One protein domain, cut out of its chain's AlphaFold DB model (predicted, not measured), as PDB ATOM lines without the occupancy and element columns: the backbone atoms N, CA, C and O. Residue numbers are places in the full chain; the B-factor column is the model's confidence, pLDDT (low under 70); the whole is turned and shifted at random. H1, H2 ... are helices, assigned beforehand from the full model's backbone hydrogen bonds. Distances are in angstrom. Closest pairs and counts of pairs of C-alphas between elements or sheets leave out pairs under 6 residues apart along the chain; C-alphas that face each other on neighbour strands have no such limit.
ATOM      1  N   ASN A 101      25.865  15.761  16.865       93.75
ATOM      2  CA  ASN A 101      25.929  14.550  16.044       93.75
ATOM      3  C   ASN A 101      27.338  13.955  16.021       93.75
ATOM      4  O   ASN A 101      27.488  12.742  15.885       93.75
ATOM      5  N   VAL A 102      28.382  14.784  16.123       96.44
ATOM      6  CA  VAL A 102      29.769  14.304  16.206       96.44
ATOM      7  C   VAL A 102      30.034  13.703  17.580       96.44
ATOM      8  O   VAL A 102      30.634  12.631  17.666       96.44
ATOM      9  N   ARG A 103      29.559  14.358  18.647       97.50
ATOM     10  CA  ARG A 103      29.676  13.846  20.020       97.50
ATOM     11  C   ARG A 103      28.944  12.514  20.168       97.50
ATOM     12  O   ARG A 103      29.553  11.540  20.599       97.50
ATOM     13  N   LEU A 104      27.702  12.429  19.692       96.19
ATOM     14  CA  LEU A 104      26.923  11.191  19.670       96.19
ATOM     15  C   LEU A 104      27.640  10.091  18.879       96.19
ATOM     16  O   LEU A 104      27.769   8.966  19.354       96.19
ATOM     17  N   LYS A 105      28.206  10.424  17.711       96.50
ATOM     18  CA  LYS A 105      28.962   9.459  16.903       96.50
ATOM     19  C   LYS A 105      30.239   8.968  17.597       96.50
ATOM     20  O   LYS A 105      30.634   7.821  17.403       96.50
ATOM     21  N   CYS A 106      30.882   9.802  18.417       97.62
ATOM     22  CA  CYS A 106      31.998   9.372  19.260       97.62
ATOM     23  C   CYS A 106      31.537   8.393  20.346       97.62
ATOM     24  O   CYS A 106      32.232   7.415  20.607       97.62
ATOM     25  N   SER A 107      30.366   8.610  20.944       96.06
ATOM     26  CA  SER A 107      29.778   7.665  21.898       96.06
ATOM     27  C   SER A 107      29.452   6.315  21.251       96.06
ATOM     28  O   SER A 107      29.809   5.277  21.806       96.06
ATOM     29  N   GLU A 108      28.869   6.309  20.044       94.81
ATOM     30  CA  GLU A 108      28.676   5.077  19.259       94.81
ATOM     31  C   GLU A 108      30.011   4.363  19.005       94.81
ATOM     32  O   GLU A 108      30.122   3.152  19.199       94.81
ATOM     33  N   PHE A 109      31.042   5.120  18.610       95.56
ATOM     34  CA  PHE A 109      32.389   4.591  18.414       95.56
ATOM     35  C   PHE A 109      32.920   3.914  19.681       95.56
ATOM     36  O   PHE A 109      33.421   2.799  19.595       95.56
ATOM     37  N   LEU A 110      32.801   4.548  20.853       94.69
ATOM     38  CA  LEU A 110      33.303   4.005  22.121       94.69
ATOM     39  C   LEU A 110      32.613   2.688  22.500       94.69
ATOM     40  O   LEU A 110      33.287   1.745  22.920       94.69
ATOM     41  N   LEU A 111      31.293   2.612  22.314       92.25
ATOM     42  CA  LEU A 111      30.508   1.400  22.564       92.25
ATOM     43  C   LEU A 111      30.955   0.245  21.657       92.25
ATOM     44  O   LEU A 111      31.212  -0.862  22.134       92.25
ATOM     45  N   LEU A 112      31.110   0.505  20.357       90.81
ATOM     46  CA  LEU A 112      31.526  -0.510  19.385       90.81
ATOM     47  C   LEU A 112      33.000  -0.911  19.550       90.81
ATOM     48  O   LEU A 112      33.334  -2.091  19.459       90.81
ATOM     49  N   TYR A 113      33.871   0.054  19.848       89.69
ATOM     50  CA  TYR A 113      35.288  -0.168  20.134       89.69
ATOM     51  C   TYR A 113      35.477  -1.090  21.348       89.69
ATOM     52  O   TYR A 113      36.311  -1.995  21.301       89.69
ATOM     53  N   SER A 114      34.663  -0.918  22.397       86.69
ATOM     54  CA  SER A 114      34.687  -1.779  23.589       86.69
ATOM     55  C   SER A 114      34.208  -3.198  23.314       86.69
ATOM     56  O   SER A 114      34.865  -4.158  23.720       86.69
ATOM     57  N   GLY A 115      33.128  -3.348  22.542       77.06
ATOM     58  CA  GLY A 115      32.649  -4.666  22.118       77.06
ATOM     59  C   GLY A 115      33.706  -5.455  21.336       77.06
ATOM     60  O   GLY A 115      33.968  -6.614  21.649       77.06
ATOM     61  N   ASN A 116      34.378  -4.812  20.376       72.44
ATOM     62  CA  ASN A 116      35.408  -5.455  19.552       72.44
ATOM     63  C   ASN A 116      36.642  -5.909  20.361       72.44
ATOM     64  O   ASN A 116      37.222  -6.961  20.089       72.44
ATOM     65  N   ALA A 117      37.054  -5.133  21.369       62.56
ATOM     66  CA  ALA A 117      38.198  -5.490  22.207       62.56
ATOM     67  C   ALA A 117      37.960  -6.770  23.032       62.56
ATOM     68  O   ALA A 117      38.915  -7.500  23.307       62.56
ATOM     69  N   LYS A 118      36.701  -7.060  23.387       61.00
ATOM     70  CA  LYS A 118      36.307  -8.263  24.136       61.00
ATOM     71  C   LYS A 118      36.311  -9.533  23.291       61.00
ATOM     72  O   LYS A 118      36.781 -10.569  23.749       61.00
ATOM     73  N   GLU A 119      35.810  -9.470  22.057       57.31
ATOM     74  CA  GLU A 119      35.704 -10.653  21.186       57.31
ATOM     75  C   GLU A 119      37.074 -11.159  20.710       57.31
ATOM     76  O   GLU A 119      37.285 -12.365  20.570       57.31
ATOM     77  N   ASN A 120      38.038 -10.252  20.542       52.69
ATOM     78  CA  ASN A 120      39.371 -10.571  20.034       52.69
ATOM     79  C   ASN A 120      40.370 -11.078  21.093       52.69
ATOM     80  O   ASN A 120      41.499 -11.433  20.748       52.69
ATOM     81  N   CYS A 121      39.998 -11.138  22.377       47.53
ATOM     82  CA  CYS A 121      40.925 -11.488  23.458       47.53
ATOM     83  C   CYS A 121      40.454 -12.686  24.291       47.53
ATOM     84  O   CYS A 121      39.733 -12.556  25.273       47.53
ATOM     85  N   GLY A 122      40.991 -13.867  23.988       47.38
ATOM     86  CA  GLY A 122      40.929 -15.033  24.873       47.38
ATOM     87  C   GLY A 122      41.920 -14.973  26.046       47.38
ATOM     88  O   GLY A 122      42.632 -15.949  26.246       47.38
ATOM     89  N   ALA A 123      42.036 -13.849  26.771       42.91
ATOM     90  CA  ALA A 123      42.717 -13.746  28.076       42.91
ATOM     91  C   ALA A 123      42.637 -12.325  28.675       42.91
ATOM     92  O   ALA A 123      42.801 -11.326  27.977       42.91
ATOM     93  N   ALA A 124      42.503 -12.268  30.003       49.19
ATOM     94  CA  ALA A 124      42.287 -11.110  30.881       49.19
ATOM     95  C   ALA A 124      43.315  -9.945  30.839       49.19
ATOM     96  O   ALA A 124      43.237  -9.049  31.675       49.19
ATOM     97  N   SER A 125      44.294  -9.930  29.926       49.22
ATOM     98  CA  SER A 125      45.392  -8.944  29.915       49.22
ATOM     99  C   SER A 125      45.153  -7.704  29.041       49.22
ATOM    100  O   SER A 125      45.774  -6.671  29.283       49.22
ATOM    101  N   SER A 126      44.277  -7.778  28.031       51.09
ATOM    102  CA  SER A 126      43.921  -6.626  27.176       51.09
ATOM    103  C   SER A 126      42.658  -5.901  27.653       51.09
ATOM    104  O   SER A 126      42.560  -4.683  27.499       51.09
ATOM    105  N   GLU A 127      41.722  -6.631  28.271       51.50
ATOM    106  CA  GLU A 127      40.494  -6.064  28.845       51.50
ATOM    107  C   GLU A 127      40.798  -5.089  29.990       51.50
ATOM    108  O   GLU A 127      40.167  -4.037  30.074       51.50
ATOM    109  N   SER A 128      41.804  -5.390  30.826       55.78
ATOM    110  CA  SER A 128      42.181  -4.518  31.946       55.78
ATOM    111  C   SER A 128      42.715  -3.171  31.462       55.78
ATOM    112  O   SER A 128      42.298  -2.133  31.961       55.78
ATOM    113  N   ASN A 129      43.555  -3.162  30.422       71.00
ATOM    114  CA  ASN A 129      44.177  -1.932  29.933       71.00
ATOM    115  C   ASN A 129      43.154  -1.002  29.248       71.00
ATOM    116  O   ASN A 129      43.185   0.210  29.438       71.00
ATOM    117  N   MET A 130      42.195  -1.557  28.495       81.31
ATOM    118  CA  MET A 130      41.137  -0.745  27.884       81.31
ATOM    119  C   MET A 130      40.158  -0.175  28.920       81.31
ATOM    120  O   MET A 130      39.787   0.995  28.815       81.31
ATOM    121  N   GLN A 131      39.738  -0.983  29.899       85.50
ATOM    122  CA  GLN A 131      38.882  -0.515  30.989       85.50
ATOM    123  C   GLN A 131      39.576   0.607  31.770       85.50
ATOM    124  O   GLN A 131      38.981   1.662  31.954       85.50
ATOM    125  N   GLU A 132      40.840   0.426  32.157       88.94
ATOM    126  CA  GLU A 132      41.631   1.438  32.872       88.94
ATOM    127  C   GLU A 132      41.754   2.750  32.079       88.94
ATOM    128  O   GLU A 132      41.584   3.841  32.632       88.94
ATOM    129  N   ASP A 133      42.000   2.668  30.769       91.06
ATOM    130  CA  ASP A 133      42.065   3.841  29.900       91.06
ATOM    131  C   ASP A 133      40.718   4.575  29.809       91.06
ATOM    132  O   ASP A 133      40.674   5.809  29.886       91.06
ATOM    133  N   LEU A 134      39.612   3.834  29.685       92.69
ATOM    134  CA  LEU A 134      38.266   4.406  29.700       92.69
ATOM    135  C   LEU A 134      37.925   5.015  31.061       92.69
ATOM    136  O   LEU A 134      37.344   6.095  31.100       92.69
ATOM    137  N   GLU A 135      38.299   4.384  32.172       93.75
ATOM    138  CA  GLU A 135      38.073   4.913  33.523       93.75
ATOM    139  C   GLU A 135      38.848   6.206  33.751       93.75
ATOM    140  O   GLU A 135      38.290   7.195  34.231       93.75
ATOM    141  N   ARG A 136      40.120   6.238  33.341       94.81
ATOM    142  CA  ARG A 136      40.954   7.439  33.414       94.81
ATOM    143  C   ARG A 136      40.356   8.586  32.606       94.81
ATOM    144  O   ARG A 136      40.427   9.739  33.034       94.81
ATOM    145  N   LEU A 137      39.796   8.285  31.435       95.25
ATOM    146  CA  LEU A 137      39.274   9.305  30.536       95.25
ATOM    147  C   LEU A 137      37.844   9.708  30.851       95.25
ATOM    148  O   LEU A 137      37.562  10.890  30.761       95.25
ATOM    149  N   PHE A 138      36.950   8.809  31.235       94.50
ATOM    150  CA  PHE A 138      35.508   9.072  31.347       94.50
ATOM    151  C   PHE A 138      34.949   8.859  32.759       94.50
ATOM    152  O   PHE A 138      33.788   9.168  33.016       94.50
ATOM    153  N   GLY A 139      35.774   8.385  33.691       94.25
ATOM    154  CA  GLY A 139      35.365   8.020  35.040       94.25
ATOM    155  C   GLY A 139      34.782   6.609  35.123       94.25
ATOM    156  O   GLY A 139      34.263   6.058  34.152       94.25
ATOM    157  N   GLU A 140      34.837   6.043  36.329       92.94
ATOM    158  CA  GLU A 140      34.463   4.654  36.635       92.94
ATOM    159  C   GLU A 140      33.063   4.270  36.135       92.94
ATOM    160  O   GLU A 140      32.884   3.233  35.498       92.94
ATOM    161  N   LYS A 141      32.064   5.131  36.376       93.06
ATOM    162  CA  LYS A 141      30.667   4.851  36.014       93.06
ATOM    163  C   LYS A 141      30.466   4.753  34.502       93.06
ATOM    164  O   LYS A 141      29.856   3.796  34.035       93.06
ATOM    165  N   CYS A 142      30.998   5.718  33.748       93.44
ATOM    166  CA  CYS A 142      30.863   5.747  32.292       93.44
ATOM    167  C   CYS A 142      31.634   4.591  31.645       93.44
ATOM    168  O   CYS A 142      31.110   3.922  30.757       93.44
ATOM    169  N   ALA A 143      32.858   4.324  32.110       92.56
ATOM    170  CA  ALA A 143      33.674   3.224  31.609       92.56
ATOM    171  C   ALA A 143      33.014   1.862  31.859       92.56
ATOM    172  O   ALA A 143      32.858   1.070  30.933       92.56
ATOM    173  N   SER A 144      32.538   1.628  33.088       90.12
ATOM    174  CA  SER A 144      31.795   0.415  33.444       90.12
ATOM    175  C   SER A 144      30.549   0.233  32.582       90.12
ATOM    176  O   SER A 144      30.289  -0.875  32.116       90.12
ATOM    177  N   PHE A 145      29.801   1.312  32.321       91.12
ATOM    178  CA  PHE A 145      28.648   1.268  31.426       91.12
ATOM    179  C   PHE A 145      29.059   0.849  30.010       91.12
ATOM    180  O   PHE A 145      28.566  -0.171  29.528       91.12
ATOM    181  N   ILE A 146      30.007   1.561  29.388       90.50
ATOM    182  CA  ILE A 146      30.503   1.273  28.031       90.50
ATOM    183  C   ILE A 146      30.953  -0.186  27.914       90.50
ATOM    184  O   ILE A 146      30.564  -0.879  26.978       90.50
ATOM    185  N   CYS A 147      31.731  -0.671  28.879       86.81
ATOM    186  CA  CYS A 147      32.240  -2.034  28.857       86.81
ATOM    187  C   CYS A 147      31.177  -3.078  29.187       86.81
ATOM    188  O   CYS A 147      31.293  -4.205  28.731       86.81
ATOM    189  N   SER A 148      30.122  -2.762  29.934       83.50
ATOM    190  CA  SER A 148      29.046  -3.724  30.209       83.50
ATOM    191  C   SER A 148      28.144  -4.006  29.000       83.50
ATOM    192  O   SER A 148      27.467  -5.036  28.975       83.50
ATOM    193  N   MET A 149      28.137  -3.125  27.995       82.50
ATOM    194  CA  MET A 149      27.264  -3.250  26.831       82.50
ATOM    195  C   MET A 149      27.827  -4.244  25.808       82.50
ATOM    196  O   MET A 149      28.839  -3.994  25.162       82.50
ATOM    197  N   ASN A 150      27.121  -5.358  25.609       66.31
ATOM    198  CA  ASN A 150      27.408  -6.330  24.552       66.31
ATOM    199  C   ASN A 150      26.421  -6.145  23.389       66.31
ATOM    200  O   ASN A 150      25.451  -6.887  23.245       66.31
ATOM    201  N   LEU A 151      26.680  -5.155  22.537       65.06
ATOM    202  CA  LEU A 151      25.839  -4.839  21.371       65.06
ATOM    203  C   LEU A 151      25.783  -5.957  20.312       65.06
ATOM    204  O   LEU A 151      24.868  -5.983  19.488       65.06
ATOM    205  N   PHE A 152      26.741  -6.886  20.327       57.06
ATOM    206  CA  PHE A 152      26.860  -7.962  19.339       57.06
ATOM    207  C   PHE A 152      26.224  -9.293  19.773       57.06
ATOM    208  O   PHE A 152      26.119 -10.205  18.957       57.06
ATOM    209  N   SER A 153      25.730  -9.417  21.014       53.00
ATOM    210  CA  SER A 153      25.116 -10.665  21.500       53.00
ATOM    211  C   SER A 153      23.601 -10.763  21.279       53.00
ATOM    212  O   SER A 153      22.985 -11.724  21.742       53.00
ATOM    213  N   SER A 154      22.965  -9.777  20.634       51.34
ATOM    214  CA  SER A 154      21.505  -9.728  20.499       51.34
ATOM    215  C   SER A 154      21.008 -10.365  19.192       51.34
ATOM    216  O   SER A 154      21.539 -10.143  18.107       51.34
ATOM    217  N   THR A 155      19.928 -11.145  19.281       54.09
ATOM    218  CA  THR A 155      19.164 -11.724  18.155       54.09
ATOM    219  C   THR A 155      18.318 -10.684  17.396       54.09
ATOM    220  O   THR A 155      17.365 -11.041  16.703       54.09
ATOM    221  N   LEU A 156      18.621  -9.392  17.555       54.34
ATOM    222  CA  LEU A 156      17.808  -8.280  17.068       54.34
ATOM    223  C   LEU A 156      18.069  -7.975  15.588       54.34
ATOM    224  O   LEU A 156      19.195  -8.058  15.093       54.34
ATOM    225  N   ASP A 157      17.010  -7.562  14.890       66.31
ATOM    226  CA  ASP A 157      17.110  -7.088  13.511       66.31
ATOM    227  C   ASP A 157      17.966  -5.805  13.401       66.31
ATOM    228  O   ASP A 157      18.116  -5.032  14.350       66.31
ATOM    229  N   SER A 158      18.539  -5.573  12.218       68.81
ATOM    230  CA  SER A 158      19.460  -4.466  11.924       68.81
ATOM    231  C   SER A 158      18.947  -3.070  12.313       68.81
ATOM    232  O   SER A 158      19.716  -2.287  12.874       68.81
ATOM    233  N   GLN A 159      17.664  -2.755  12.091       64.69
ATOM    234  CA  GLN A 159      17.105  -1.443  12.454       64.69
ATOM    235  C   GLN A 159      16.959  -1.257  13.967       64.69
ATOM    236  O   GLN A 159      17.175  -0.157  14.484       64.69
ATOM    237  N   MET A 160      16.617  -2.329  14.687       68.31
ATOM    238  CA  MET A 160      16.543  -2.288  16.148       68.31
ATOM    239  C   MET A 160      17.936  -2.094  16.743       68.31
ATOM    240  O   MET A 160      18.083  -1.263  17.631       68.31
ATOM    241  N   ARG A 161      18.964  -2.747  16.182       73.56
ATOM    242  CA  ARG A 161      20.358  -2.557  16.620       73.56
ATOM    243  C   ARG A 161      20.844  -1.121  16.449       73.56
ATOM    244  O   ARG A 161      21.492  -0.594  17.345       73.56
ATOM    245  N   GLN A 162      20.518  -0.468  15.333       75.69
ATOM    246  CA  GLN A 162      20.895   0.935  15.132       75.69
ATOM    247  C   GLN A 162      20.176   1.872  16.116       75.69
ATOM    248  O   GLN A 162      20.794   2.781  16.663       75.69
ATOM    249  N   SER A 163      18.885   1.636  16.362       81.88
ATOM    250  CA  SER A 163      18.102   2.442  17.310       81.88
ATOM    251  C   SER A 163      18.593   2.256  18.750       81.88
ATOM    252  O   SER A 163      18.706   3.224  19.497       81.88
ATOM    253  N   GLU A 164      18.938   1.023  19.125       86.44
ATOM    254  CA  GLU A 164      19.516   0.689  20.427       86.44
ATOM    255  C   GLU A 164      20.910   1.300  20.601       86.44
ATOM    256  O   GLU A 164      21.184   1.902  21.635       86.44
ATOM    257  N   LEU A 165      21.768   1.229  19.577       89.50
ATOM    258  CA  LEU A 165      23.087   1.859  19.603       89.50
ATOM    259  C   LEU A 165      22.984   3.374  19.819       89.50
ATOM    260  O   LEU A 165      23.692   3.907  20.669       89.50
ATOM    261  N   SER A 166      22.090   4.048  19.090       90.06
ATOM    262  CA  SER A 166      21.861   5.488  19.256       90.06
ATOM    263  C   SER A 166      21.383   5.813  20.673       90.06
ATOM    264  O   SER A 166      21.906   6.729  21.298       90.06
ATOM    265  N   PHE A 167      20.439   5.033  21.209       91.19
ATOM    266  CA  PHE A 167      19.935   5.210  22.572       91.19
ATOM    267  C   PHE A 167      21.034   5.029  23.632       91.19
ATOM    268  O   PHE A 167      21.165   5.835  24.553       91.19
ATOM    269  N   LEU A 168      21.871   3.999  23.496       92.56
ATOM    270  CA  LEU A 168      22.999   3.780  24.404       92.56
ATOM    271  C   LEU A 168      24.057   4.882  24.266       92.56
ATOM    272  O   LEU A 168      24.650   5.286  25.263       92.56
ATOM    273  N   ALA A 169      24.286   5.384  23.052       94.06
ATOM    274  CA  ALA A 169      25.223   6.467  22.790       94.06
ATOM    275  C   ALA A 169      24.764   7.799  23.408       94.06
ATOM    276  O   ALA A 169      25.598   8.527  23.948       94.06
ATOM    277  N   GLU A 170      23.460   8.093  23.388       94.88
ATOM    278  CA  GLU A 170      22.873   9.213  24.137       94.88
ATOM    279  C   GLU A 170      23.133   9.046  25.637       94.88
ATOM    280  O   GLU A 170      23.636   9.961  26.282       94.88
ATOM    281  N   HIS A 171      22.921   7.842  26.173       93.56
ATOM    282  CA  HIS A 171      23.167   7.580  27.588       93.56
ATOM    283  C   HIS A 171      24.644   7.731  27.985       93.56
ATOM    284  O   HIS A 171      24.943   8.163  29.093       93.56
ATOM    285  N   VAL A 172      25.587   7.413  27.092       93.69
ATOM    286  CA  VAL A 172      27.018   7.693  27.305       93.69
ATOM    287  C   VAL A 172      27.276   9.199  27.428       93.69
ATOM    288  O   VAL A 172      28.103   9.599  28.246       93.69
ATOM    289  N   LEU A 173      26.576  10.038  26.657       93.94
ATOM    290  CA  LEU A 173      26.706  11.496  26.757       93.94
ATOM    291  C   LEU A 173      26.146  12.047  28.070       93.94
ATOM    292  O   LEU A 173      26.696  13.019  28.569       93.94
ATOM    293  N   ASP A 174      25.131  11.417  28.666       93.25
ATOM    294  CA  ASP A 174      24.587  11.834  29.972       93.25
ATOM    295  C   ASP A 174      25.623  11.751  31.113       93.25
ATOM    296  O   ASP A 174      25.457  12.377  32.162       93.25
ATOM    297  N   TYR A 175      26.704  10.983  30.927       88.62
ATOM    298  CA  TYR A 175      27.824  10.914  31.871       88.62
ATOM    299  C   TYR A 175      28.870  12.031  31.688       88.62
ATOM    300  O   TYR A 175      29.785  12.109  32.515       88.62
ATOM    301  N   MET A 176      28.786  12.855  30.631       84.06
ATOM    302  CA  MET A 176      29.826  13.818  30.220       84.06
ATOM    303  C   MET A 176      29.383  15.274  30.318       84.06
ATOM    304  O   MET A 176      30.173  16.057  30.892       84.06
TER     305      MET A 176
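What this domain is: This is residues 101 to 176 of the 176 residues of an uncharacterized protein of Sorghum bicolor (UniProt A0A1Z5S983). The long helix H1 crosses two other helices, H4 with its residues 103 to 111 and H3 with its residues 110 to 115. H2 folds back from H1 as a hairpin and packs on H3, which lies between H2 and H4, while residues 120 to 125 stick out. The printed part has 76 residues with four named helices, in the order H1, H2, H3, H4, and no named strand, in the class all helix. It is compact, with a radius of gyration of the C-alphas of 12.4 A and spans of 34 by 29 by 18 A.

How they stand to each other: H1, residues 101 to 119, and H3, residues 140 to 148, are the hubs, touching three helices each. They touch at a steep tilt of 62 degrees, the same way, closest at the C-alphas of Leu 111 and Ile 146, 5.5 A. H1 touches H2, residues 125 to 138, with residues 114 to 118 alone, a hairpin at a shallow tilt of 20 degrees, closest at C-alphas Lys 118 and Glu 127, 6.7 A. H2 touches H3 opposite ways at a steep tilt of 46 degrees, closest at C-alphas Glu 135 and Ala 143, 5.1 A. H4, residues 158 to 173, touches H1 only just about perpendicular, at 72 degrees, closest at C-alphas Ser 107 and Ala 169, 4.8 A. H3 and H4, a hairpin at 10 degrees, a shallow tilt, only just touch, with 3 pairs of C-alphas within 8 A, the closest Cys 142 and Val 172 at 6.6 A. H2 and H4 are apart. Every O i to N i+4 pair is within hydrogen-bond range in H1, H3 and H4, and 9 of 10 in H2.

Where its parts are: H1 begins at C-alpha 101 (25.929, 14.550, 16.044) and is 27.5 A long. H2 measures 20.6 A, H3 11.9 A and H4 23.0 A. H4 ends at C-alpha 173 (26.706, 11.496, 26.757).

The domain as a whole: The C-alphas farthest apart, of Asn 101 and Ala 123, are 35.0 A apart. The printed part has no cut; its links are tight from H1 to H2 and H2 to H3, and short from H3 to H4. Mean pLDDT of the printed part is 79.8; residues 117 to 128 and 150 to 160 are under 70.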